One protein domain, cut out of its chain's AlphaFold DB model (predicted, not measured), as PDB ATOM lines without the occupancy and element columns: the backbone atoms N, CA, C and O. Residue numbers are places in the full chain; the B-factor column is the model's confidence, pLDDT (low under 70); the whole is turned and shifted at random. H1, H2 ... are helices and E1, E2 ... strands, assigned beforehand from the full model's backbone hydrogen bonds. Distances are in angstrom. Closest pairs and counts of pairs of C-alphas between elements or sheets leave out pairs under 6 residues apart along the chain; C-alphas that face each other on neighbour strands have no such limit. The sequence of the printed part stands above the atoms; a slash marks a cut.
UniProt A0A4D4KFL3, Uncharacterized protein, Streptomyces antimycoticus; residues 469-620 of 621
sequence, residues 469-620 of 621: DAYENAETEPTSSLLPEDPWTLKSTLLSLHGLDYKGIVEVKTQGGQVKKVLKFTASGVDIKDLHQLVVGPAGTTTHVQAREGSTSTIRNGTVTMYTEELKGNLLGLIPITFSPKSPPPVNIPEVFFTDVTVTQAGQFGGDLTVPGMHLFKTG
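What this domain is: This is residues 469 to 620 of the 621 residues of an uncharacterized protein of Streptomyces antimycoticus (UniProt A0A4D4KFL3). One twisted sheet of twelve strands folds over on itself like a half-closed shell, by sharp bends in its long strands E1, E8 and E10. E9, E8, E10, E1, E5, E6 and E12 make a long wall; E4, E7 and E11 form a wing from one part of E1, and E3 and E2 a wing from one part of E8, with the two wings coming together where E3 runs on into E4. H1 and E12 lie at opposite ends of the body. The 152 printed residues hold H1, then E1 to E12; the branched sheet is antiparallel and the class mostly strand. The whole is compact, with a radius of gyration of the C-alphas of 15.1 A and spans of 43 by 38 by 30 A.

Where its parts are: E10, residues 591 to 605, is 19.5 A long and bends by 121 degrees at 596. E1, residues 488 to 498, is 21.4 A long, starts at C-alpha 488 (-15.747, -15.267, -48.527) and bends by 103 degrees at 493. E8, residues 560 to 571, is 19.9 A long and bends by 101 degrees at 565. E2, residues 501 to 509, is 21.6 A and E3, residues 515 to 523, is 23.9 A. The shorter strands are E4, 525 to 529; E5, 532 to 536; E6, 542 to 546; E7, 552 to 556; E9, 575 to 579; E11, 608 to 610; and E12, 615 to 619, ending at C-alpha 619 (-27.021, -5.295, -48.995). H1 is residues 469 to 472.

How they stand to each other: On one side of E1 lie E4, N 496 to O 527 at 2.9 A, and E5, N 491 to O 532 at 2.8 A; E10 is on the other side, N 490 to O 599 at 2.8 A. E8 has E10 on one side, N 568 to O 598 at 2.9 A, and E3, N 519 to O 564 at 2.8 A, and E9, N 571 to O 575 at 2.8 A, on the other. E2 and E3 are a hairpin, N 503 to O 520 at 2.8 A. E6 has E5 on one side, N 533 to O 545 at 2.8 A, and edge strand E12 on the other side, N 544 to O 617 at 2.8 A. E7 has E4 on one side, N 528 to O 553 at 2.8 A, and edge strand E11 on the other side, N 608 to O 556 at 2.8 A. H1, too short for any O i to N i+4 pair, only grazes the sheet; the closest C-alphas of H1 and E2, Tyr 471 and Ile 505, are 6.1 A apart.

The domain as a whole: The two farthest C-alphas, of Asp 469 and Gly 613, are 44.5 A apart. The printed part has no cut. The links H1 to E1 and E9 to E10 are long. Mean pLDDT of the printed part is 90.6; residues 478 to 481 are under 70.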
ATOM      1  N   ASP A 469      10.742 -20.774 -49.278       72.69
ATOM      2  CA  ASP A 469      10.852 -22.143 -49.781       72.69
ATOM      3  C   ASP A 469       9.477 -22.829 -49.797       72.69
ATOM      4  O   ASP A 469       9.098 -23.412 -50.815       72.69
ATOM      5  N   ALA A 470       8.680 -22.705 -48.730       73.00
ATOM      6  CA  ALA A 470       7.310 -23.224 -48.699       73.00
ATOM      7  C   ALA A 470       6.351 -22.444 -49.613       73.00
ATOM      8  O   ALA A 470       5.395 -23.021 -50.131       73.00
ATOM      9  N   TYR A 471       6.584 -21.145 -49.844       76.50
ATOM     10  CA  TYR A 471       5.781 -20.374 -50.794       76.50
ATOM     11  C   TYR A 471       6.089 -20.752 -52.246       76.50
ATOM     12  O   TYR A 471       5.163 -20.860 -53.050       76.50
ATOM     13  N   GLU A 472       7.354 -20.966 -52.617       77.06
ATOM     14  CA  GLU A 472       7.731 -21.360 -53.980       77.06
ATOM     15  C   GLU A 472       7.374 -22.823 -54.275       77.06
ATOM     16  O   GLU A 472       6.734 -23.077 -55.297       77.06
ATOM     17  N   ASN A 473       7.661 -23.752 -53.357       75.06
ATOM     18  CA  ASN A 473       7.409 -25.194 -53.512       75.06
ATOM     19  C   ASN A 473       5.986 -25.639 -53.097       75.06
ATOM     20  O   ASN A 473       5.763 -26.818 -52.828       75.06
ATOM     21  N   ALA A 474       5.023 -24.714 -53.027       73.88
ATOM     22  CA  ALA A 474       3.639 -24.992 -52.636       73.88
ATOM     23  C   ALA A 474       2.978 -26.051 -53.545       73.88
ATOM     24  O   ALA A 474       2.787 -25.822 -54.741       73.88
ATOM     25  N   GLU A 475       2.600 -27.203 -52.981       74.50
ATOM     26  CA  GLU A 475       2.049 -28.323 -53.754       74.50
ATOM     27  C   GLU A 475       0.667 -27.992 -54.348       74.50
ATOM     28  O   GLU A 475      -0.195 -27.413 -53.681       74.50
ATOM     29  N   THR A 476       0.426 -28.386 -55.606       77.75
ATOM     30  CA  THR A 476      -0.890 -28.244 -56.245       77.75
ATOM     31  C   THR A 476      -1.863 -29.300 -55.719       77.75
ATOM     32  O   THR A 476      -1.876 -30.442 -56.179       77.75
ATOM     33  N   GLU A 477      -2.723 -28.904 -54.786       72.50
ATOM     34  CA  GLU A 477      -3.742 -29.761 -54.186       72.50
ATOM     35  C   GLU A 477      -4.899 -30.027 -55.170       72.50
ATOM     36  O   GLU A 477      -5.562 -29.083 -55.621       72.50
ATOM     37  N   PRO A 478      -5.217 -31.297 -55.489       65.00
ATOM     38  CA  PRO A 478      -6.436 -31.644 -56.207       65.00
ATOM     39  C   PRO A 478      -7.632 -31.539 -55.249       65.00
ATOM     40  O   PRO A 478      -8.082 -32.531 -54.673       65.00
ATOM     41  N   THR A 479      -8.145 -30.321 -55.055       62.19
ATOM     42  CA  THR A 479      -9.327 -30.083 -54.219       62.19
ATOM     43  C   THR A 479     -10.518 -30.901 -54.730       62.19
ATOM     44  O   THR A 479     -10.799 -30.936 -55.928       62.19
ATOM     45  N   SER A 480     -11.238 -31.565 -53.820       61.25
ATOM     46  CA  SER A 480     -12.349 -32.474 -54.160       61.25
ATOM     47  C   SER A 480     -13.506 -31.793 -54.904       61.25
ATOM     48  O   SER A 480     -14.243 -32.458 -55.630       61.25
ATOM     49  N   SER A 481     -13.612 -30.470 -54.766       69.62
ATOM     50  CA  SER A 481     -14.401 -29.569 -55.608       69.62
ATOM     51  C   SER A 481     -13.532 -28.384 -56.036       69.62
ATOM     52  O   SER A 481     -12.673 -27.939 -55.272       69.62
ATOM     53  N   LEU A 482     -13.779 -27.829 -57.227       78.69
ATOM     54  CA  LEU A 482     -13.161 -26.570 -57.665       78.69
ATOM     55  C   LEU A 482     -13.658 -25.401 -56.801       78.69
ATOM     56  O   LEU A 482     -14.869 -25.255 -56.593       78.69
ATOM     57  N   LEU A 483     -12.733 -24.562 -56.335       86.19
ATOM     58  CA  LEU A 483     -13.048 -23.416 -55.481       86.19
ATOM     59  C   LEU A 483     -13.728 -22.273 -56.262       86.19
ATOM     60  O   LEU A 483     -13.522 -22.156 -57.475       86.19
ATOM     61  N   PRO A 484     -14.522 -21.412 -55.599       86.56
ATOM     62  CA  PRO A 484     -14.946 -20.141 -56.186       86.56
ATOM     63  C   PRO A 484     -13.735 -19.264 -56.543       86.56
ATOM     64  O   PRO A 484     -12.619 -19.485 -56.069       86.56
ATOM     65  N   GLU A 485     -13.946 -18.269 -57.403       86.19
ATOM     66  CA  GLU A 485     -12.895 -17.298 -57.733       86.19
ATOM     67  C   GLU A 485     -12.740 -16.257 -56.621       86.19
ATOM     68  O   GLU A 485     -11.633 -16.042 -56.119       86.19
ATOM     69  N   ASP A 486     -13.859 -15.673 -56.192       89.31
ATOM     70  CA  ASP A 486     -13.927 -14.738 -55.074       89.31
ATOM     71  C   ASP A 486     -13.980 -15.488 -53.730       89.31
ATOM     72  O   ASP A 486     -14.749 -16.448 -53.586       89.31
ATOM     73  N   PRO A 487     -13.182 -15.075 -52.727       92.88
ATOM     74  CA  PRO A 487     -13.245 -15.639 -51.387       92.88
ATOM     75  C   PRO A 487     -14.469 -15.117 -50.622       92.88
ATOM     76  O   PRO A 487     -15.083 -14.108 -50.974       92.88
ATOM     77  N   TRP A 488     -14.783 -15.768 -49.505       94.75
ATOM     78  CA  TRP A 488     -15.747 -15.267 -48.527       94.75
ATOM     79  C   TRP A 488     -15.046 -14.840 -47.235       94.75
ATOM     80  O   TRP A 488     -13.974 -15.345 -46.897       94.75
ATOM     81  N   THR A 489     -15.653 -13.908 -46.499       97.00
ATOM     82  CA  THR A 489     -15.077 -13.360 -45.263       97.00
ATOM     83  C   THR A 489     -15.920 -13.746 -44.055       97.00
ATOM     84  O   THR A 489     -17.107 -13.432 -43.995       97.00
ATOM     85  N   LEU A 490     -15.306 -14.375 -43.059       97.56
ATOM     86  CA  LEU A 490     -15.872 -14.561 -41.728       97.56
ATOM     87  C   LEU A 490     -15.453 -13.407 -40.815       97.56
ATOM     88  O   LEU A 490     -14.263 -13.131 -40.687       97.56
ATOM     89  N   LYS A 491     -16.412 -12.800 -40.116       97.25
ATOM     90  CA  LYS A 491     -16.186 -11.949 -38.943       97.25
ATOM     91  C   LYS A 491     -16.760 -12.636 -37.702       97.25
ATOM     92  O   LYS A 491     -17.815 -13.267 -37.771       97.25
ATOM     93  N   SER A 492     -16.037 -12.561 -36.586       97.50
ATOM     94  CA  SER A 492     -16.400 -13.232 -35.329       97.50
ATOM     95  C   SER A 492     -15.712 -12.573 -34.130       97.50
ATOM     96  O   SER A 492     -14.568 -12.132 -34.231       97.50
ATOM     97  N   THR A 493     -16.379 -12.527 -32.973       97.12
ATOM     98  CA  THR A 493     -15.767 -12.004 -31.733       97.12
ATOM     99  C   THR A 493     -14.808 -13.001 -31.080       97.12
ATOM    100  O   THR A 493     -13.873 -12.585 -30.398       97.12
ATOM    101  N   LEU A 494     -15.021 -14.303 -31.298       96.56
ATOM    102  CA  LEU A 494     -14.191 -15.400 -30.802       96.56
ATOM    103  C   LEU A 494     -14.290 -16.591 -31.765       96.56
ATOM    104  O   LEU A 494     -15.361 -17.189 -31.891       96.56
ATOM    105  N   LEU A 495     -13.165 -16.958 -32.379       97.19
ATOM    106  CA  LEU A 495     -12.999 -18.178 -33.169       97.19
ATOM    107  C   LEU A 495     -12.116 -19.160 -32.393       97.19
ATOM    108  O   LEU A 495     -10.930 -18.885 -32.214       97.19
ATOM    109  N   SER A 496     -12.663 -20.300 -31.978       96.88
ATOM    110  CA  SER A 496     -11.898 -21.416 -31.403       96.88
ATOM    111  C   SER A 496     -11.743 -22.535 -32.432       96.88
ATOM    112  O   SER A 496     -12.711 -22.910 -33.097       96.88
ATOM    113  N   LEU A 497     -10.531 -23.071 -32.556       95.81
ATOM    114  CA  LEU A 497     -10.165 -24.138 -33.484       95.81
ATOM    115  C   LEU A 497      -9.620 -25.330 -32.688       95.81
ATOM    116  O   LEU A 497      -8.555 -25.249 -32.074       95.81
ATOM    117  N   HIS A 498     -10.368 -26.432 -32.723       95.25
ATOM    118  CA  HIS A 498     -10.110 -27.648 -31.955       95.25
ATOM    119  C   HIS A 498      -9.503 -28.729 -32.845       95.25
ATOM    120  O   HIS A 498     -10.030 -29.015 -33.925       95.25
ATOM    121  N   GLY A 499      -8.422 -29.357 -32.387       93.62
ATOM    122  CA  GLY A 499      -7.651 -30.313 -33.185       93.62
ATOM    123  C   GLY A 499      -7.059 -29.680 -34.446       93.62
ATOM    124  O   GLY A 499      -7.074 -30.315 -35.497       93.62
ATOM    125  N   LEU A 500      -6.627 -28.415 -34.362       95.12
ATOM    126  CA  LEU A 500      -6.088 -27.669 -35.499       95.12
ATOM    127  C   LEU A 500      -4.743 -28.248 -35.961       95.12
ATOM    128  O   LEU A 500      -3.859 -28.553 -35.166       95.12
ATOM    129  N   ASP A 501      -4.589 -28.366 -37.271       93.69
ATOM    130  CA  ASP A 501      -3.421 -28.940 -37.915       93.69
ATOM    131  C   ASP A 501      -3.143 -28.178 -39.225       93.69
ATOM    132  O   ASP A 501      -3.879 -28.294 -40.209       93.69
ATOM    133  N   TYR A 502      -2.111 -27.332 -39.206       94.00
ATOM    134  CA  TYR A 502      -1.625 -26.570 -40.356       94.00
ATOM    135  C   TYR A 502      -0.810 -27.462 -41.305       94.00
ATOM    136  O   TYR A 502       0.170 -28.089 -40.900       94.00
ATOM    137  N   LYS A 503      -1.210 -27.499 -42.582       90.94
ATOM    138  CA  LYS A 503      -0.643 -28.367 -43.628       90.94
ATOM    139  C   LYS A 503       0.357 -27.682 -44.558       90.94
ATOM    140  O   LYS A 503       0.897 -28.353 -45.428       90.94
ATOM    141  N   GLY A 504       0.613 -26.388 -44.376       91.12
ATOM    142  CA  GLY A 504       1.491 -25.608 -45.248       91.12
ATOM    143  C   GLY A 504       0.741 -24.693 -46.218       91.12
ATOM    144  O   GLY A 504      -0.482 -24.510 -46.137       91.12
ATOM    145  N   ILE A 505       1.510 -24.109 -47.134       92.44
ATOM    146  CA  ILE A 505       1.017 -23.314 -48.260       92.44
ATOM    147  C   ILE A 505       0.762 -24.277 -49.421       92.44
ATOM    148  O   ILE A 505       1.623 -25.087 -49.752       92.44
ATOM    149  N   VAL A 506      -0.412 -24.188 -50.043       91.25
ATOM    150  CA  VAL A 506      -0.809 -25.052 -51.163       91.25
ATOM    151  C   VAL A 506      -1.357 -24.229 -52.322       91.25
ATOM    152  O   VAL A 506      -1.920 -23.150 -52.123       91.25
ATOM    153  N   GLU A 507      -1.221 -24.750 -53.536       90.88
ATOM    154  CA  GLU A 507      -1.849 -24.201 -54.734       90.88
ATOM    155  C   GLU A 507      -3.213 -24.852 -54.983       90.88
ATOM    156  O   GLU A 507      -3.319 -26.064 -55.164       90.88
ATOM    157  N   VAL A 508      -4.263 -24.034 -55.044       89.12
ATOM    158  CA  VAL A 508      -5.646 -24.455 -55.314       89.12
ATOM    159  C   VAL A 508      -6.161 -23.849 -56.616       89.12
ATOM    160  O   VAL A 508      -5.798 -22.730 -56.981       89.12
ATOM    161  N   LYS A 509      -7.022 -24.590 -57.326       87.69
ATOM    162  CA  LYS A 509      -7.599 -24.179 -58.616       87.69
ATOM    163  C   LYS A 509      -9.040 -23.691 -58.458       87.69
ATOM    164  O   LYS A 509      -9.883 -24.392 -57.892       87.69
ATOM    165  N   THR A 510      -9.315 -22.497 -58.979       87.31
ATOM    166  CA  THR A 510     -10.665 -21.920 -59.034       87.31
ATOM    167  C   THR A 510     -11.462 -22.490 -60.211       87.31
ATOM    168  O   THR A 510     -10.903 -23.076 -61.141       87.31
ATOM    169  N   GLN A 511     -12.782 -22.286 -60.215       84.06
ATOM    170  CA  GLN A 511     -13.656 -22.676 -61.329       84.06
ATOM    171  C   GLN A 511     -13.329 -21.961 -62.653       84.06
ATOM    172  O   GLN A 511     -13.517 -22.558 -63.711       84.06
ATOM    173  N   GLY A 512     -12.781 -20.740 -62.617       80.81
ATOM    174  CA  GLY A 512     -12.262 -20.042 -63.804       80.81
ATOM    175  C   GLY A 512     -10.865 -20.500 -64.247       80.81
ATOM    176  O   GLY A 512     -10.321 -19.971 -65.215       80.81
ATOM    177  N   GLY A 513     -10.269 -21.486 -63.566       81.56
ATOM    178  CA  GLY A 513      -8.952 -22.038 -63.893       81.56
ATOM    179  C   GLY A 513      -7.764 -21.239 -63.348       81.56
ATOM    180  O   GLY A 513      -6.620 -21.584 -63.652       81.56
ATOM    181  N   GLN A 514      -8.001 -20.208 -62.532       85.75
ATOM    182  CA  GLN A 514      -6.937 -19.481 -61.841       85.75
ATOM    183  C   GLN A 514      -6.313 -20.362 -60.751       85.75
ATOM    184  O   GLN A 514      -7.000 -21.162 -60.112       85.75
ATOM    185  N   VAL A 515      -5.009 -20.200 -60.515       87.44
ATOM    186  CA  VAL A 515      -4.297 -20.846 -59.403       87.44
ATOM    187  C   VAL A 515      -4.050 -19.808 -58.313       87.44
ATOM    188  O   VAL A 515      -3.487 -18.747 -58.584       87.44
ATOM    189  N   LYS A 516      -4.458 -20.114 -57.081       88.75
ATOM    190  CA  LYS A 516      -4.218 -19.289 -55.889       88.75
ATOM    191  C   LYS A 516      -3.358 -20.057 -54.887       88.75
ATOM    192  O   LYS A 516      -3.588 -21.245 -54.674       88.75
ATOM    193  N   LYS A 517      -2.408 -19.375 -54.239       91.50
ATOM    194  CA  LYS A 517      -1.683 -19.905 -53.070       91.50
ATOM    195  C   LYS A 517      -2.462 -19.565 -51.805       91.50
ATOM    196  O   LYS A 517      -2.824 -18.409 -51.611       91.50
ATOM    197  N   VAL A 518      -2.729 -20.567 -50.971       93.94
ATOM    198  CA  VAL A 518      -3.553 -20.461 -49.753       93.94
ATOM    199  C   VAL A 518      -2.929 -21.258 -48.610       93.94
ATOM    200  O   VAL A 518      -2.194 -22.217 -48.840       93.94
ATOM    201  N   LEU A 519      -3.235 -20.888 -47.368       94.69
ATOM    202  CA  LEU A 519      -2.900 -21.692 -46.195       94.69
ATOM    203  C   LEU A 519      -3.917 -22.832 -46.060       94.69
ATOM    204  O   LEU A 519      -5.119 -22.573 -45.949       94.69
ATOM    205  N   LYS A 520      -3.450 -24.085 -46.037       94.50
ATOM    206  CA  LYS A 520      -4.303 -25.254 -45.783       94.50
ATOM    207  C   LYS A 520      -4.294 -25.595 -44.295       94.50
ATOM    208  O   LYS A 520      -3.249 -25.897 -43.721       94.50
ATOM    209  N   PHE A 521      -5.469 -25.597 -43.680       94.94
ATOM    210  CA  PHE A 521      -5.675 -26.039 -42.302       94.94
ATOM    211  C   PHE A 521      -6.699 -27.173 -42.251       94.94
ATOM    212  O   PHE A 521      -7.673 -27.171 -43.003       94.94
ATOM    213  N   THR A 522      -6.524 -28.102 -41.317       95.56
ATOM    214  CA  THR A 522      -7.542 -29.088 -40.933       95.56
ATOM    215  C   THR A 522      -7.864 -28.968 -39.446       95.56
ATOM    216  O   THR A 522      -6.959 -28.715 -38.662       95.56
ATOM    217  N   ALA A 523      -9.125 -29.137 -39.045       96.25
ATOM    218  CA  ALA A 523      -9.568 -29.102 -37.648       96.25
ATOM    219  C   ALA A 523     -10.613 -30.197 -37.364       96.25
ATOM    220  O   ALA A 523     -11.358 -30.595 -38.259       96.25
ATOM    221  N   SER A 524     -10.704 -30.674 -36.118       95.94
ATOM    222  CA  SER A 524     -11.749 -31.619 -35.678       95.94
ATOM    223  C   SER A 524     -13.040 -30.938 -35.209       95.94
ATOM    224  O   SER A 524     -14.079 -31.584 -35.094       95.94
ATOM    225  N   GLY A 525     -12.984 -29.637 -34.919       95.69
ATOM    226  CA  GLY A 525     -14.149 -28.827 -34.582       95.69
ATOM    227  C   GLY A 525     -13.817 -27.339 -34.592       95.69
ATOM    228  O   GLY A 525     -12.669 -26.948 -34.389       95.69
ATOM    229  N   VAL A 526     -14.828 -26.512 -34.837       97.50
ATOM    230  CA  VAL A 526     -14.698 -25.048 -34.899       97.50
ATOM    231  C   VAL A 526     -15.861 -24.420 -34.139       97.50
ATOM    232  O   VAL A 526     -17.003 -24.819 -34.366       97.50
ATOM    233  N   ASP A 527     -15.586 -23.441 -33.280       97.56
ATOM    234  CA  ASP A 527     -16.602 -22.638 -32.588       97.56
ATOM    235  C   ASP A 527     -16.454 -21.163 -32.963       97.56
ATOM    236  O   ASP A 527     -15.371 -20.590 -32.881       97.56
ATOM    237  N   ILE A 528     -17.561 -20.558 -33.396       98.06
ATOM    238  CA  ILE A 528     -17.623 -19.235 -34.019       98.06
ATOM    239  C   ILE A 528     -18.642 -18.389 -33.256       98.06
ATOM    240  O   ILE A 528     -19.854 -18.502 -33.471       98.06
ATOM    241  N   LYS A 529     -18.173 -17.537 -32.345       97.56
ATOM    242  CA  LYS A 529     -19.044 -16.625 -31.597       97.56
ATOM    243  C   LYS A 529     -19.407 -15.407 -32.440       97.56
ATOM    244  O   LYS A 529     -18.541 -14.839 -33.107       97.56
ATOM    245  N   ASP A 530     -20.673 -14.998 -32.388       96.88
ATOM    246  CA  ASP A 530     -21.199 -13.847 -33.133       96.88
ATOM    247  C   ASP A 530     -20.889 -13.952 -34.640       96.88
ATOM    248  O   ASP A 530     -20.421 -13.001 -35.263       96.88
ATOM    249  N   LEU A 531     -21.097 -15.151 -35.205       97.75
ATOM    250  CA  LEU A 531     -20.817 -15.469 -36.607       97.75
ATOM    251  C   LEU A 531     -21.478 -14.446 -37.535       97.75
ATOM    252  O   LEU A 531     -22.703 -14.326 -37.563       97.75
ATOM    253  N   HIS A 532     -20.661 -13.774 -38.341       97.31
ATOM    254  CA  HIS A 532     -21.102 -12.934 -39.448       97.31
ATOM    255  C   HIS A 532     -20.251 -13.255 -40.678       97.31
ATOM    256  O   HIS A 532     -19.123 -12.791 -40.819       97.31
ATOM    257  N   GLN A 533     -20.778 -14.104 -41.554       96.62
ATOM    258  CA  GLN A 533     -20.169 -14.476 -42.825       96.62
ATOM    259  C   GLN A 533     -20.695 -13.565 -43.939       96.62
ATOM    260  O   GLN A 533     -21.902 -13.373 -44.081       96.62
ATOM    261  N   LEU A 534     -19.779 -13.029 -44.742       95.38
ATOM    262  CA  LEU A 534     -20.041 -12.134 -45.860       95.38
ATOM    263  C   LEU A 534     -19.558 -12.788 -47.158       95.38
ATOM    264  O   LEU A 534     -18.426 -13.267 -47.238       95.38
ATOM    265  N   VAL A 535     -20.413 -12.778 -48.178       94.31
ATOM    266  CA  VAL A 535     -20.101 -13.240 -49.537       94.31
ATOM    267  C   VAL A 535     -20.423 -12.105 -50.501       94.31
ATOM    268  O   VAL A 535     -21.592 -11.733 -50.645       94.31
ATOM    269  N   VAL A 536     -19.404 -11.544 -51.152       90.75
ATOM    270  CA  VAL A 536     -19.608 -10.591 -52.251       90.75
ATOM    271  C   VAL A 536     -20.109 -11.369 -53.466       90.75
ATOM    272  O   VAL A 536     -19.625 -12.458 -53.762       90.75
ATOM    273  N   GLY A 537     -21.126 -10.840 -54.135       84.94
ATOM    274  CA  GLY A 537     -21.705 -11.406 -55.344       84.94
ATOM    275  C   GLY A 537     -21.700 -10.412 -56.507       84.94
ATOM    276  O   GLY A 537     -21.197  -9.291 -56.386       84.94
ATOM    277  N   PRO A 538     -22.288 -10.803 -57.651       81.00
ATOM    278  CA  PRO A 538     -22.414  -9.931 -58.812       81.00
ATOM    279  C   PRO A 538     -23.118  -8.603 -58.494       81.00
ATOM    280  O   PRO A 538     -23.936  -8.516 -57.573       81.00
ATOM    281  N   ALA A 539     -22.801  -7.584 -59.299       82.94
ATOM    282  CA  ALA A 539     -23.319  -6.218 -59.173       82.94
ATOM    283  C   ALA A 539     -23.096  -5.583 -57.782       82.94
ATOM    284  O   ALA A 539     -23.941  -4.857 -57.291       82.94
ATOM    285  N   GLY A 540     -21.982  -5.886 -57.102       84.12
ATOM    286  CA  GLY A 540     -21.644  -5.271 -55.806       84.12
ATOM    287  C   GLY A 540     -22.516  -5.714 -54.622       84.12
ATOM    288  O   GLY A 540     -22.239  -5.342 -53.480       84.12
ATOM    289  N   THR A 541     -23.534  -6.546 -54.858       91.62
ATOM    290  CA  THR A 541     -24.393  -7.070 -53.794       91.62
ATOM    291  C   THR A 541     -23.591  -7.956 -52.838       91.62
ATOM    292  O   THR A 541     -22.849  -8.841 -53.251       91.62
ATOM    293  N   THR A 542     -23.746  -7.750 -51.532       93.75
ATOM    294  CA  THR A 542     -23.141  -8.586 -50.485       93.75
ATOM    295  C   THR A 542     -24.229  -9.392 -49.795       93.75
ATOM    296  O   THR A 542     -25.224  -8.834 -49.336       93.75
ATOM    297  N   THR A 543     -24.047 -10.709 -49.716       94.69
ATOM    298  CA  THR A 543     -24.919 -11.619 -48.964       94.69
ATOM    299  C   THR A 543     -24.325 -11.859 -47.582       94.69
ATOM    300  O   THR A 543     -23.149 -12.198 -47.466       94.69
ATOM    301  N   HIS A 544     -25.141 -11.701 -46.544       96.19
ATOM    302  CA  HIS A 544     -24.753 -11.862 -45.146       96.19
ATOM    303  C   HIS A 544     -25.454 -13.078 -44.550       96.19
ATOM    304  O   HIS A 544     -26.682 -13.171 -44.601       96.19
ATOM    305  N   VAL A 545     -24.675 -13.979 -43.954       96.38
ATOM    306  CA  VAL A 545     -25.146 -15.042 -43.062       96.38
ATOM    307  C   VAL A 545     -24.744 -14.630 -41.651       96.38
ATOM    308  O   VAL A 545     -23.555 -14.539 -41.352       96.38
ATOM    309  N   GLN A 546     -25.712 -14.347 -40.787       96.50
ATOM    310  CA  GLN A 546     -25.455 -13.860 -39.433       96.50
ATOM    311  C   GLN A 546     -26.138 -14.761 -38.398       96.50
ATOM    312  O   GLN A 546     -27.311 -15.099 -38.542       96.50
ATOM    313  N   ALA A 547     -25.418 -15.160 -37.353       97.06
ATOM    314  CA  ALA A 547     -26.011 -15.798 -36.181       97.06
ATOM    315  C   ALA A 547     -26.693 -14.761 -35.279       97.06
ATOM    316  O   ALA A 547     -26.405 -13.564 -35.341       97.06
ATOM    317  N   ARG A 548     -27.553 -15.221 -34.369       96.81
ATOM    318  CA  ARG A 548     -28.078 -14.370 -33.296       96.81
ATOM    319  C   ARG A 548     -26.930 -13.853 -32.420       96.81
ATOM    320  O   ARG A 548     -26.077 -14.633 -31.993       96.81
ATOM    321  N   GLU A 549     -26.965 -12.565 -32.095       94.62
ATOM    322  CA  GLU A 549     -26.008 -11.912 -31.195       94.62
ATOM    323  C   GLU A 549     -25.878 -12.646 -29.845       94.62
ATOM    324  O   GLU A 549     -26.848 -13.176 -29.293       94.62
ATOM    325  N   GLY A 550     -24.651 -12.723 -29.333       94.00
ATOM    326  CA  GLY A 550     -24.283 -13.434 -28.115       94.00
ATOM    327  C   GLY A 550     -24.179 -14.955 -28.265       94.00
ATOM    328  O   GLY A 550     -23.840 -15.621 -27.286       94.00
ATOM    329  N   SER A 551     -24.464 -15.528 -29.442       96.69
ATOM    330  CA  SER A 551     -24.468 -16.983 -29.652       96.69
ATOM    331  C   SER A 551     -23.209 -17.520 -30.338       96.69
ATOM    332  O   SER A 551     -22.520 -16.815 -31.075       96.69
ATOM    333  N   THR A 552     -22.926 -18.801 -30.094       97.69
ATOM    334  CA  THR A 552     -21.826 -19.544 -30.720       97.69
ATOM    335  C   THR A 552     -22.389 -20.496 -31.764       97.69
ATOM    336  O   THR A 552     -23.171 -21.387 -31.434       97.69
ATOM    337  N   SER A 553     -21.986 -20.309 -33.018       97.69
ATOM    338  CA  SER A 553     -22.181 -21.292 -34.087       97.69
ATOM    339  C   SER A 553     -21.075 -22.336 -34.022       97.69
ATOM    340  O   SER A 553     -19.949 -22.007 -33.655       97.69
ATOM    341  N   THR A 554     -21.373 -23.586 -34.357       97.25
ATOM    342  CA  THR A 554     -20.442 -24.706 -34.158       97.25
ATOM    343  C   THR A 554     -20.327 -25.555 -35.418       97.25
ATOM    344  O   THR A 554     -21.320 -25.781 -36.106       97.25
ATOM    345  N   ILE A 555     -19.122 -26.038 -35.724       96.88
ATOM    346  CA  ILE A 555     -18.871 -27.054 -36.754       96.88
ATOM    347  C   ILE A 555     -18.407 -28.334 -36.061       96.88
ATOM    348  O   ILE A 555     -17.480 -28.295 -35.244       96.88
ATOM    349  N   ARG A 556     -19.084 -29.454 -36.335       95.44
ATOM    350  CA  ARG A 556     -18.859 -30.775 -35.711       95.44
ATOM    351  C   ARG A 556     -18.984 -31.902 -36.746       95.44
ATOM    352  O   ARG A 556     -19.130 -31.631 -37.929       95.44
ATOM    353  N   ASN A 557     -18.930 -33.162 -36.310       92.38
ATOM    354  CA  ASN A 557     -19.249 -34.358 -37.111       92.38
ATOM    355  C   ASN A 557     -18.370 -34.613 -38.357       92.38
ATOM    356  O   ASN A 557     -18.728 -35.419 -39.212       92.38
ATOM    357  N   GLY A 558     -17.197 -33.985 -38.467       90.50
ATOM    358  CA  GLY A 558     -16.254 -34.249 -39.552       90.50
ATOM    359  C   GLY A 558     -14.970 -33.437 -39.426       90.50
ATOM    360  O   GLY A 558     -14.904 -32.482 -38.654       90.50
ATOM    361  N   THR A 559     -13.946 -33.811 -40.194       93.69
ATOM    362  CA  THR A 559     -12.723 -33.010 -40.315       93.69
ATOM    363  C   THR A 559     -12.995 -31.804 -41.206       93.69
ATOM    364  O   THR A 559     -13.246 -31.953 -42.402       93.69
ATOM    365  N   VAL A 560     -12.934 -30.611 -40.622       94.75
ATOM    366  CA  VAL A 560     -13.099 -29.343 -41.331       94.75
ATOM    367  C   VAL A 560     -11.780 -29.014 -42.022       94.75
ATOM    368  O   VAL A 560     -10.760 -28.867 -41.355       94.75
ATOM    369  N   THR A 561     -11.780 -28.898 -43.346       94.12
ATOM    370  CA  THR A 561     -10.638 -28.419 -44.138       94.12
ATOM    371  C   THR A 561     -10.900 -26.980 -44.557       94.12
ATOM    372  O   THR A 561     -11.909 -26.707 -45.207       94.12
ATOM    373  N   MET A 562     -10.001 -26.065 -44.198       94.75
ATOM    374  CA  MET A 562     -10.078 -24.634 -44.501       94.75
ATOM    375  C   MET A 562      -8.947 -24.245 -45.455       94.75
ATOM    376  O   MET A 562      -7.776 -24.513 -45.175       94.75
ATOM    377  N   TYR A 563      -9.306 -23.590 -46.559       94.75
ATOM    378  CA  TYR A 563      -8.385 -22.977 -47.514       94.75
ATOM    379  C   TYR A 563      -8.425 -21.461 -47.311       94.75
ATOM    380  O   TYR A 563      -9.329 -20.773 -47.791       94.75
ATOM    381  N   THR A 564      -7.464 -20.955 -46.544       95.50
ATOM    382  CA  THR A 564      -7.463 -19.592 -45.998       95.50
ATOM    383  C   THR A 564      -6.497 -18.696 -46.771       95.50
ATOM    384  O   THR A 564      -5.312 -19.007 -46.882       95.50
ATOM    385  N   GLU A 565      -6.985 -17.568 -47.288       94.69
ATOM    386  CA  GLU A 565      -6.151 -16.523 -47.900       94.69
ATOM    387  C   GLU A 565      -5.530 -15.617 -46.821       94.69
ATOM    388  O   GLU A 565      -4.338 -15.313 -46.878       94.69
ATOM    389  N   GLU A 566      -6.309 -15.248 -45.796       95.00
ATOM    390  CA  GLU A 566      -5.858 -14.440 -44.652       95.00
ATOM    391  C   GLU A 566      -6.607 -14.828 -43.363       95.00
ATOM    392  O   GLU A 566      -7.815 -15.063 -43.383       95.00
ATOM    393  N   LEU A 567      -5.907 -14.859 -42.225       95.12
ATOM    394  CA  LEU A 567      -6.485 -14.935 -40.879       95.12
ATOM    395  C   LEU A 567      -5.892 -13.808 -40.026       95.12
ATOM    396  O   LEU A 567      -4.728 -13.869 -39.626       95.12
ATOM    397  N   LYS A 568      -6.706 -12.791 -39.733       94.81
ATOM    398  CA  LYS A 568      -6.364 -11.641 -38.885       94.81
ATOM    399  C   LYS A 568      -7.146 -11.710 -37.573       94.81
ATOM    400  O   LYS A 568      -8.345 -11.985 -37.582       94.81
ATOM    401  N   GLY A 569      -6.485 -11.459 -36.446       93.06
ATOM    402  CA  GLY A 569      -7.130 -11.458 -35.127       93.06
ATOM    403  C   GLY A 569      -6.136 -11.502 -33.969       93.06
ATOM    404  O   GLY A 569      -4.922 -11.527 -34.167       93.06
ATOM    405  N   ASN A 570      -6.658 -11.530 -32.745       89.50
ATOM    406  CA  ASN A 570      -5.868 -11.577 -31.517       89.50
ATOM    407  C   ASN A 570      -5.664 -13.030 -31.061       89.50
ATOM    408  O   ASN A 570      -6.534 -13.612 -30.409       89.50
ATOM    409  N   LEU A 571      -4.507 -13.620 -31.380       88.12
ATOM    410  CA  LEU A 571      -4.093 -14.953 -30.932       88.12
ATOM    411  C   LEU A 571      -4.113 -15.033 -29.398       88.12
ATOM    412  O   LEU A 571      -3.536 -14.188 -28.704       88.12
ATOM    413  N   LEU A 572      -4.820 -16.047 -28.887       87.06
ATOM    414  CA  LEU A 572      -5.114 -16.267 -27.468       87.06
ATOM    415  C   LEU A 572      -5.724 -15.033 -26.767       87.06
ATOM    416  O   LEU A 572      -5.567 -14.855 -25.560       87.06
ATOM    417  N   GLY A 573      -6.407 -14.166 -27.528       81.94
ATOM    418  CA  GLY A 573      -7.035 -12.930 -27.050       81.94
ATOM    419  C   GLY A 573      -6.060 -11.832 -26.612       81.94
ATOM    420  O   GLY A 573      -6.475 -10.899 -25.928       81.94
ATOM    421  N   LEU A 574      -4.766 -11.946 -26.944       84.38
ATOM    422  CA  LEU A 574      -3.715 -11.058 -26.421       84.38
ATOM    423  C   LEU A 574      -2.727 -10.537 -27.473       84.38
ATOM    424  O   LEU A 574      -2.161  -9.462 -27.279       84.38
ATOM    425  N   ILE A 575      -2.473 -11.296 -28.541       84.75
ATOM    426  CA  ILE A 575      -1.402 -11.006 -29.505       84.75
ATOM    427  C   ILE A 575      -2.035 -10.721 -30.875       84.75
ATOM    428  O   ILE A 575      -2.531 -11.665 -31.491       84.75
ATOM    429  N   PRO A 576      -2.021  -9.477 -31.389       89.19
ATOM    430  CA  PRO A 576      -2.508  -9.198 -32.735       89.19
ATOM    431  C   PRO A 576      -1.590  -9.862 -33.767       89.19
ATOM    432  O   PRO A 576      -0.381  -9.627 -33.778       89.19
ATOM    433  N   ILE A 577      -2.166 -10.693 -34.633       88.56
ATOM    434  CA  ILE A 577      -1.455 -11.428 -35.683       88.56
ATOM    435  C   ILE A 577      -2.161 -11.305 -37.037       88.56
ATOM    436  O   ILE A 577      -3.349 -10.982 -37.114       88.56
ATOM    437  N   THR A 578      -1.426 -11.634 -38.102       91.19
ATOM    438  CA  THR A 578      -1.971 -11.764 -39.458       91.19
ATOM    439  C   THR A 578      -1.287 -12.934 -40.172       91.19
ATOM    440  O   THR A 578      -0.141 -12.809 -40.613       91.19
ATOM    441  N   PHE A 579      -1.956 -14.086 -40.257       92.44
ATOM    442  CA  PHE A 579      -1.459 -15.240 -41.008       92.44
ATOM    443  C   PHE A 579      -1.924 -15.183 -42.463       92.44
ATOM    444  O   PHE A 579      -3.105 -14.992 -42.740       92.44
ATOM    445  N   SER A 580      -0.994 -15.382 -43.390       92.25
ATOM    446  CA  SER A 580      -1.234 -15.442 -44.837       92.25
ATOM    447  C   SER A 580      -0.194 -16.365 -45.491       92.25
ATOM    448  O   SER A 580       0.791 -16.710 -44.838       92.25
ATOM    449  N   PRO A 581      -0.307 -16.711 -46.784       90.00
ATOM    450  CA  PRO A 581       0.769 -17.379 -47.521       90.00
ATOM    451  C   PRO A 581       2.120 -16.637 -47.507       90.00
ATOM    452  O   PRO A 581       3.146 -17.249 -47.772       90.00
ATOM    453  N   LYS A 582       2.145 -15.333 -47.192       87.38
ATOM    454  CA  LYS A 582       3.378 -14.537 -47.019       87.38
ATOM    455  C   LYS A 582       3.831 -14.412 -45.558       87.38
ATOM    456  O   LYS A 582       4.869 -13.821 -45.287       87.38
ATOM    457  N   SER A 583       3.034 -14.926 -44.627       87.50
ATOM    458  CA  SER A 583       3.241 -14.864 -43.181       87.50
ATOM    459  C   SER A 583       2.658 -16.122 -42.512       87.50
ATOM    460  O   SER A 583       1.677 -16.028 -41.769       87.50
ATOM    461  N   PRO A 584       3.176 -17.325 -42.829       87.25
ATOM    462  CA  PRO A 584       2.612 -18.579 -42.337       87.25
ATOM    463  C   PRO A 584       2.716 -18.717 -40.803       87.25
ATOM    464  O   PRO A 584       3.573 -18.093 -40.170       87.25
ATOM    465  N   PRO A 585       1.869 -19.554 -40.170       86.94
ATOM    466  CA  PRO A 585       2.006 -19.890 -38.754       86.94
ATOM    467  C   PRO A 585       3.354 -20.583 -38.470       86.94
ATOM    468  O   PRO A 585       3.624 -21.626 -39.067       86.94
ATOM    469  N   PRO A 586       4.186 -20.081 -37.535       76.44
ATOM    470  CA  PRO A 586       5.520 -20.639 -37.279       76.44
ATOM    471  C   PRO A 586       5.500 -21.948 -36.470       76.44
ATOM    472  O   PRO A 586       6.505 -22.647 -36.392       76.44
ATOM    473  N   VAL A 587       4.373 -22.273 -35.825       83.00
ATOM    474  CA  VAL A 587       4.180 -23.492 -35.027       83.00
ATOM    475  C   VAL A 587       2.752 -23.993 -35.229       83.00
ATOM    476  O   VAL A 587       1.804 -23.210 -35.192       83.00
ATOM    477  N   ASN A 588       2.600 -25.305 -35.401       85.62
ATOM    478  CA  ASN A 588       1.304 -25.972 -35.466       85.62
ATOM    479  C   ASN A 588       0.769 -26.200 -34.035       85.62
ATOM    480  O   ASN A 588       1.418 -26.886 -33.241       85.62
ATOM    481  N   ILE A 589      -0.368 -25.591 -33.680       87.19
ATOM    482  CA  ILE A 589      -0.931 -25.602 -32.317       87.19
ATOM    483  C   ILE A 589      -2.309 -26.283 -32.356       87.19
ATOM    484  O   ILE A 589      -3.209 -25.731 -32.985       87.19
ATOM    485  N   PRO A 590      -2.512 -27.429 -31.672       90.00
ATOM    486  CA  PRO A 590      -3.716 -28.252 -31.831       90.00
ATOM    487  C   PRO A 590      -4.978 -27.696 -31.168       90.00
ATOM    488  O   PRO A 590      -6.069 -28.176 -31.451       90.00
ATOM    489  N   GLU A 591      -4.850 -26.717 -30.280       93.00
ATOM    490  CA  GLU A 591      -5.964 -26.089 -29.572       93.00
ATOM    491  C   GLU A 591      -5.653 -24.595 -29.468       93.00
ATOM    492  O   GLU A 591      -4.690 -24.199 -28.806       93.00
ATOM    493  N   VAL A 592      -6.417 -23.764 -30.176       93.69
ATOM    494  CA  VAL A 592      -6.154 -22.324 -30.275       93.69
ATOM    495  C   VAL A 592      -7.453 -21.542 -30.401       93.69
ATOM    496  O   VAL A 592      -8.421 -22.008 -30.999       93.69
ATOM    497  N   PHE A 593      -7.466 -20.323 -29.867       95.06
ATOM    498  CA  PHE A 593      -8.538 -19.367 -30.107       95.06
ATOM    499  C   PHE A 593      -7.987 -17.998 -30.503       95.06
ATOM    500  O   PHE A 593      -6.867 -17.623 -30.136       95.06
ATOM    501  N   PHE A 594      -8.806 -17.249 -31.231       95.44
ATOM    502  CA  PHE A 594      -8.559 -15.878 -31.657       95.44
ATOM    503  C   PHE A 594      -9.755 -15.015 -31.255       95.44
ATOM    504  O   PHE A 594     -10.891 -15.462 -31.412       95.44
ATOM    505  N   THR A 595      -9.536 -13.792 -30.767       95.62
ATOM    506  CA  THR A 595     -10.612 -12.787 -30.640       95.62
ATOM    507  C   THR A 595     -10.529 -11.757 -31.761       95.62
ATOM    508  O   THR A 595      -9.489 -11.633 -32.411       95.62
ATOM    509  N   ASP A 596     -11.625 -11.028 -31.990       94.75
ATOM    510  CA  ASP A 596     -11.685  -9.894 -32.930       94.75
ATOM    511  C   ASP A 596     -11.274 -10.298 -34.359       94.75
ATOM    512  O   ASP A 596     -10.401  -9.706 -34.996       94.75
ATOM    513  N   VAL A 597     -11.868 -11.395 -34.826       95.75
ATOM    514  CA  VAL A 597     -11.349 -12.209 -35.924       95.75
ATOM    515  C   VAL A 597     -11.961 -11.794 -37.253       95.75
ATOM    516  O   VAL A 597     -13.181 -11.669 -37.380       95.75
ATOM    517  N   THR A 598     -11.110 -11.653 -38.266       97.38
ATOM    518  CA  THR A 598     -11.498 -11.615 -39.678       97.38
ATOM    519  C   THR A 598     -10.729 -12.701 -40.426       97.38
ATOM    520  O   THR A 598      -9.499 -12.688 -40.445       97.38
ATOM    521  N   VAL A 599     -11.441 -13.652 -41.033       96.94
ATOM    522  CA  VAL A 599     -10.851 -14.730 -41.843       96.94
ATOM    523  C   VAL A 599     -11.354 -14.608 -43.273       96.94
ATOM    524  O   VAL A 599     -12.562 -14.603 -43.490       96.94
ATOM    525  N   THR A 600     -10.452 -14.555 -44.243       96.69
ATOM    526  CA  THR A 600     -10.773 -14.596 -45.674       96.69
ATOM    527  C   THR A 600     -10.451 -15.993 -46.188       96.69
ATOM    528  O   THR A 600      -9.295 -16.417 -46.153       96.69
ATOM    529  N   GLN A 601     -11.464 -16.735 -46.638       94.69
ATOM    530  CA  GLN A 601     -11.325 -18.117 -47.096       94.69
ATOM    531  C   GLN A 601     -11.706 -18.260 -48.570       94.69
ATOM    532  O   GLN A 601     -12.796 -17.872 -48.986       94.69
ATOM    533  N   ALA A 602     -10.828 -18.904 -49.340       92.38
ATOM    534  CA  ALA A 602     -11.132 -19.368 -50.690       92.38
ATOM    535  C   ALA A 602     -12.125 -20.549 -50.665       92.38
ATOM    536  O   ALA A 602     -12.877 -20.750 -51.613       92.38
ATOM    537  N   GLY A 603     -12.173 -21.318 -49.570       90.88
ATOM    538  CA  GLY A 603     -13.213 -22.323 -49.348       90.88
ATOM    539  C   GLY A 603     -13.058 -23.114 -48.051       90.88
ATOM    540  O   GLY A 603     -11.996 -23.127 -47.432       90.88
ATOM    541  N   GLN A 604     -14.132 -23.803 -47.665       92.00
ATOM    542  CA  GLN A 604     -14.183 -24.681 -46.498       92.00
ATOM    543  C   GLN A 604     -14.996 -25.935 -46.825       92.00
ATOM    544  O   GLN A 604     -16.030 -25.844 -47.485       92.00
ATOM    545  N   PHE A 605     -14.547 -27.096 -46.349       91.62
ATOM    546  CA  PHE A 605     -15.192 -28.386 -46.592       91.62
ATOM    547  C   PHE A 605     -15.220 -29.250 -45.333       91.62
ATOM    548  O   PHE A 605     -14.264 -29.243 -44.562       91.62
ATOM    549  N   GLY A 606     -16.265 -30.067 -45.188       91.12
ATOM    550  CA  GLY A 606     -16.388 -31.048 -44.108       91.12
ATOM    551  C   GLY A 606     -16.962 -30.482 -42.806       91.12
ATOM    552  O   GLY A 606     -16.742 -29.324 -42.455       91.12
ATOM    553  N   GLY A 607     -17.690 -31.345 -42.096       91.75
ATOM    554  CA  GLY A 607     -18.389 -31.029 -40.852       91.75
ATOM    555  C   GLY A 607     -19.756 -30.354 -41.035       91.75
ATOM    556  O   GLY A 607     -20.024 -29.689 -42.035       91.75
ATOM    557  N   ASP A 608     -20.617 -30.526 -40.034       94.25
ATOM    558  CA  ASP A 608     -21.956 -29.943 -39.954       94.25
ATOM    559  C   ASP A 608     -21.891 -28.579 -39.253       94.25
ATOM    560  O   ASP A 608     -21.581 -28.516 -38.060       94.25
ATOM    561  N   LEU A 609     -22.203 -27.491 -39.965       94.94
ATOM    562  CA  LEU A 609     -22.294 -26.139 -39.400       94.94
ATOM    563  C   LEU A 609     -23.692 -25.881 -38.806       94.94
ATOM    564  O   LEU A 609     -24.687 -25.805 -39.525       94.94
ATOM    565  N   THR A 610     -23.756 -25.665 -37.493       96.25
ATOM    566  CA  THR A 610     -24.960 -25.247 -36.762       96.25
ATOM    567  C   THR A 610     -24.904 -23.750 -36.461       96.25
ATOM    568  O   THR A 610     -24.009 -23.305 -35.744       96.25
ATOM    569  N   VAL A 611     -25.877 -22.975 -36.958       97.00
ATOM    570  CA  VAL A 611     -25.963 -21.508 -36.782       97.00
ATOM    571  C   VAL A 611     -27.205 -21.131 -35.950       97.00
ATOM    572  O   VAL A 611     -28.323 -21.147 -36.477       97.00
ATOM    573  N   PRO A 612     -27.071 -20.800 -34.648       95.94
ATOM    574  CA  PRO A 612     -28.217 -20.479 -33.798       95.94
ATOM    575  C   PRO A 612     -28.892 -19.162 -34.199       95.94
ATOM    576  O   PRO A 612     -28.296 -18.089 -34.112       95.94
ATOM    577  N   GLY A 613     -30.168 -19.235 -34.592       94.31
ATOM    578  CA  GLY A 613     -30.924 -18.056 -35.029       94.31
ATOM    579  C   GLY A 613     -30.326 -17.421 -36.285       94.31
ATOM    580  O   GLY A 613     -30.046 -16.230 -36.291       94.31
ATOM    581  N   MET A 614     -30.073 -18.233 -37.314       95.94
ATOM    582  CA  MET A 614     -29.517 -17.775 -38.585       95.94
ATOM    583  C   MET A 614     -30.426 -16.750 -39.279       95.94
ATOM    584  O   MET A 614     -31.565 -17.049 -39.636       95.94
ATOM    585  N   HIS A 615     -29.875 -15.569 -39.539       94.44
ATOM    586  CA  HIS A 615     -30.450 -14.522 -40.369       94.44
ATOM    587  C   HIS A 615     -29.671 -14.442 -41.689       94.44
ATOM    588  O   HIS A 615     -28.451 -14.288 -41.689       94.44
ATOM    589  N   LEU A 616     -30.380 -14.550 -42.814       94.88
ATOM    590  CA  LEU A 616     -29.827 -14.431 -44.166       94.88
ATOM    591  C   LEU A 616     -30.407 -13.179 -44.830       94.88
ATOM    592  O   LEU A 616     -31.625 -13.066 -44.962       94.88
ATOM    593  N   PHE A 617     -29.554 -12.248 -45.257       93.88
ATOM    594  CA  PHE A 617     -29.979 -11.014 -45.930       93.88
ATOM    595  C   PHE A 617     -28.951 -10.537 -46.965       93.88
ATOM    596  O   PHE A 617     -27.865 -11.103 -47.090       93.88
ATOM    597  N   LYS A 618     -29.303  -9.504 -47.739       93.69
ATOM    598  CA  LYS A 618     -28.417  -8.869 -48.724       93.69
ATOM    599  C   LYS A 618     -28.352  -7.355 -48.532       93.69
ATOM    600  O   LYS A 618     -29.308  -6.760 -48.043       93.69
ATOM    601  N   THR A 619     -27.241  -6.752 -48.942       92.50
ATOM    602  CA  THR A 619     -27.021  -5.295 -48.995       92.50
ATOM    603  C   THR A 619     -26.299  -4.907 -50.286       92.50
ATOM    604  O   THR A 619     -25.578  -5.736 -50.840       92.50
ATOM    605  N   GLY A 620     -26.410  -3.647 -50.709       84.44
ATOM    606  CA  GLY A 620     -25.891  -3.169 -51.999       84.44
ATOM    607  C   GLY A 620     -26.936  -3.273 -53.117       84.44
ATOM    608  O   GLY A 620     -27.875  -4.064 -53.003       84.44
TER     609      GLY A 620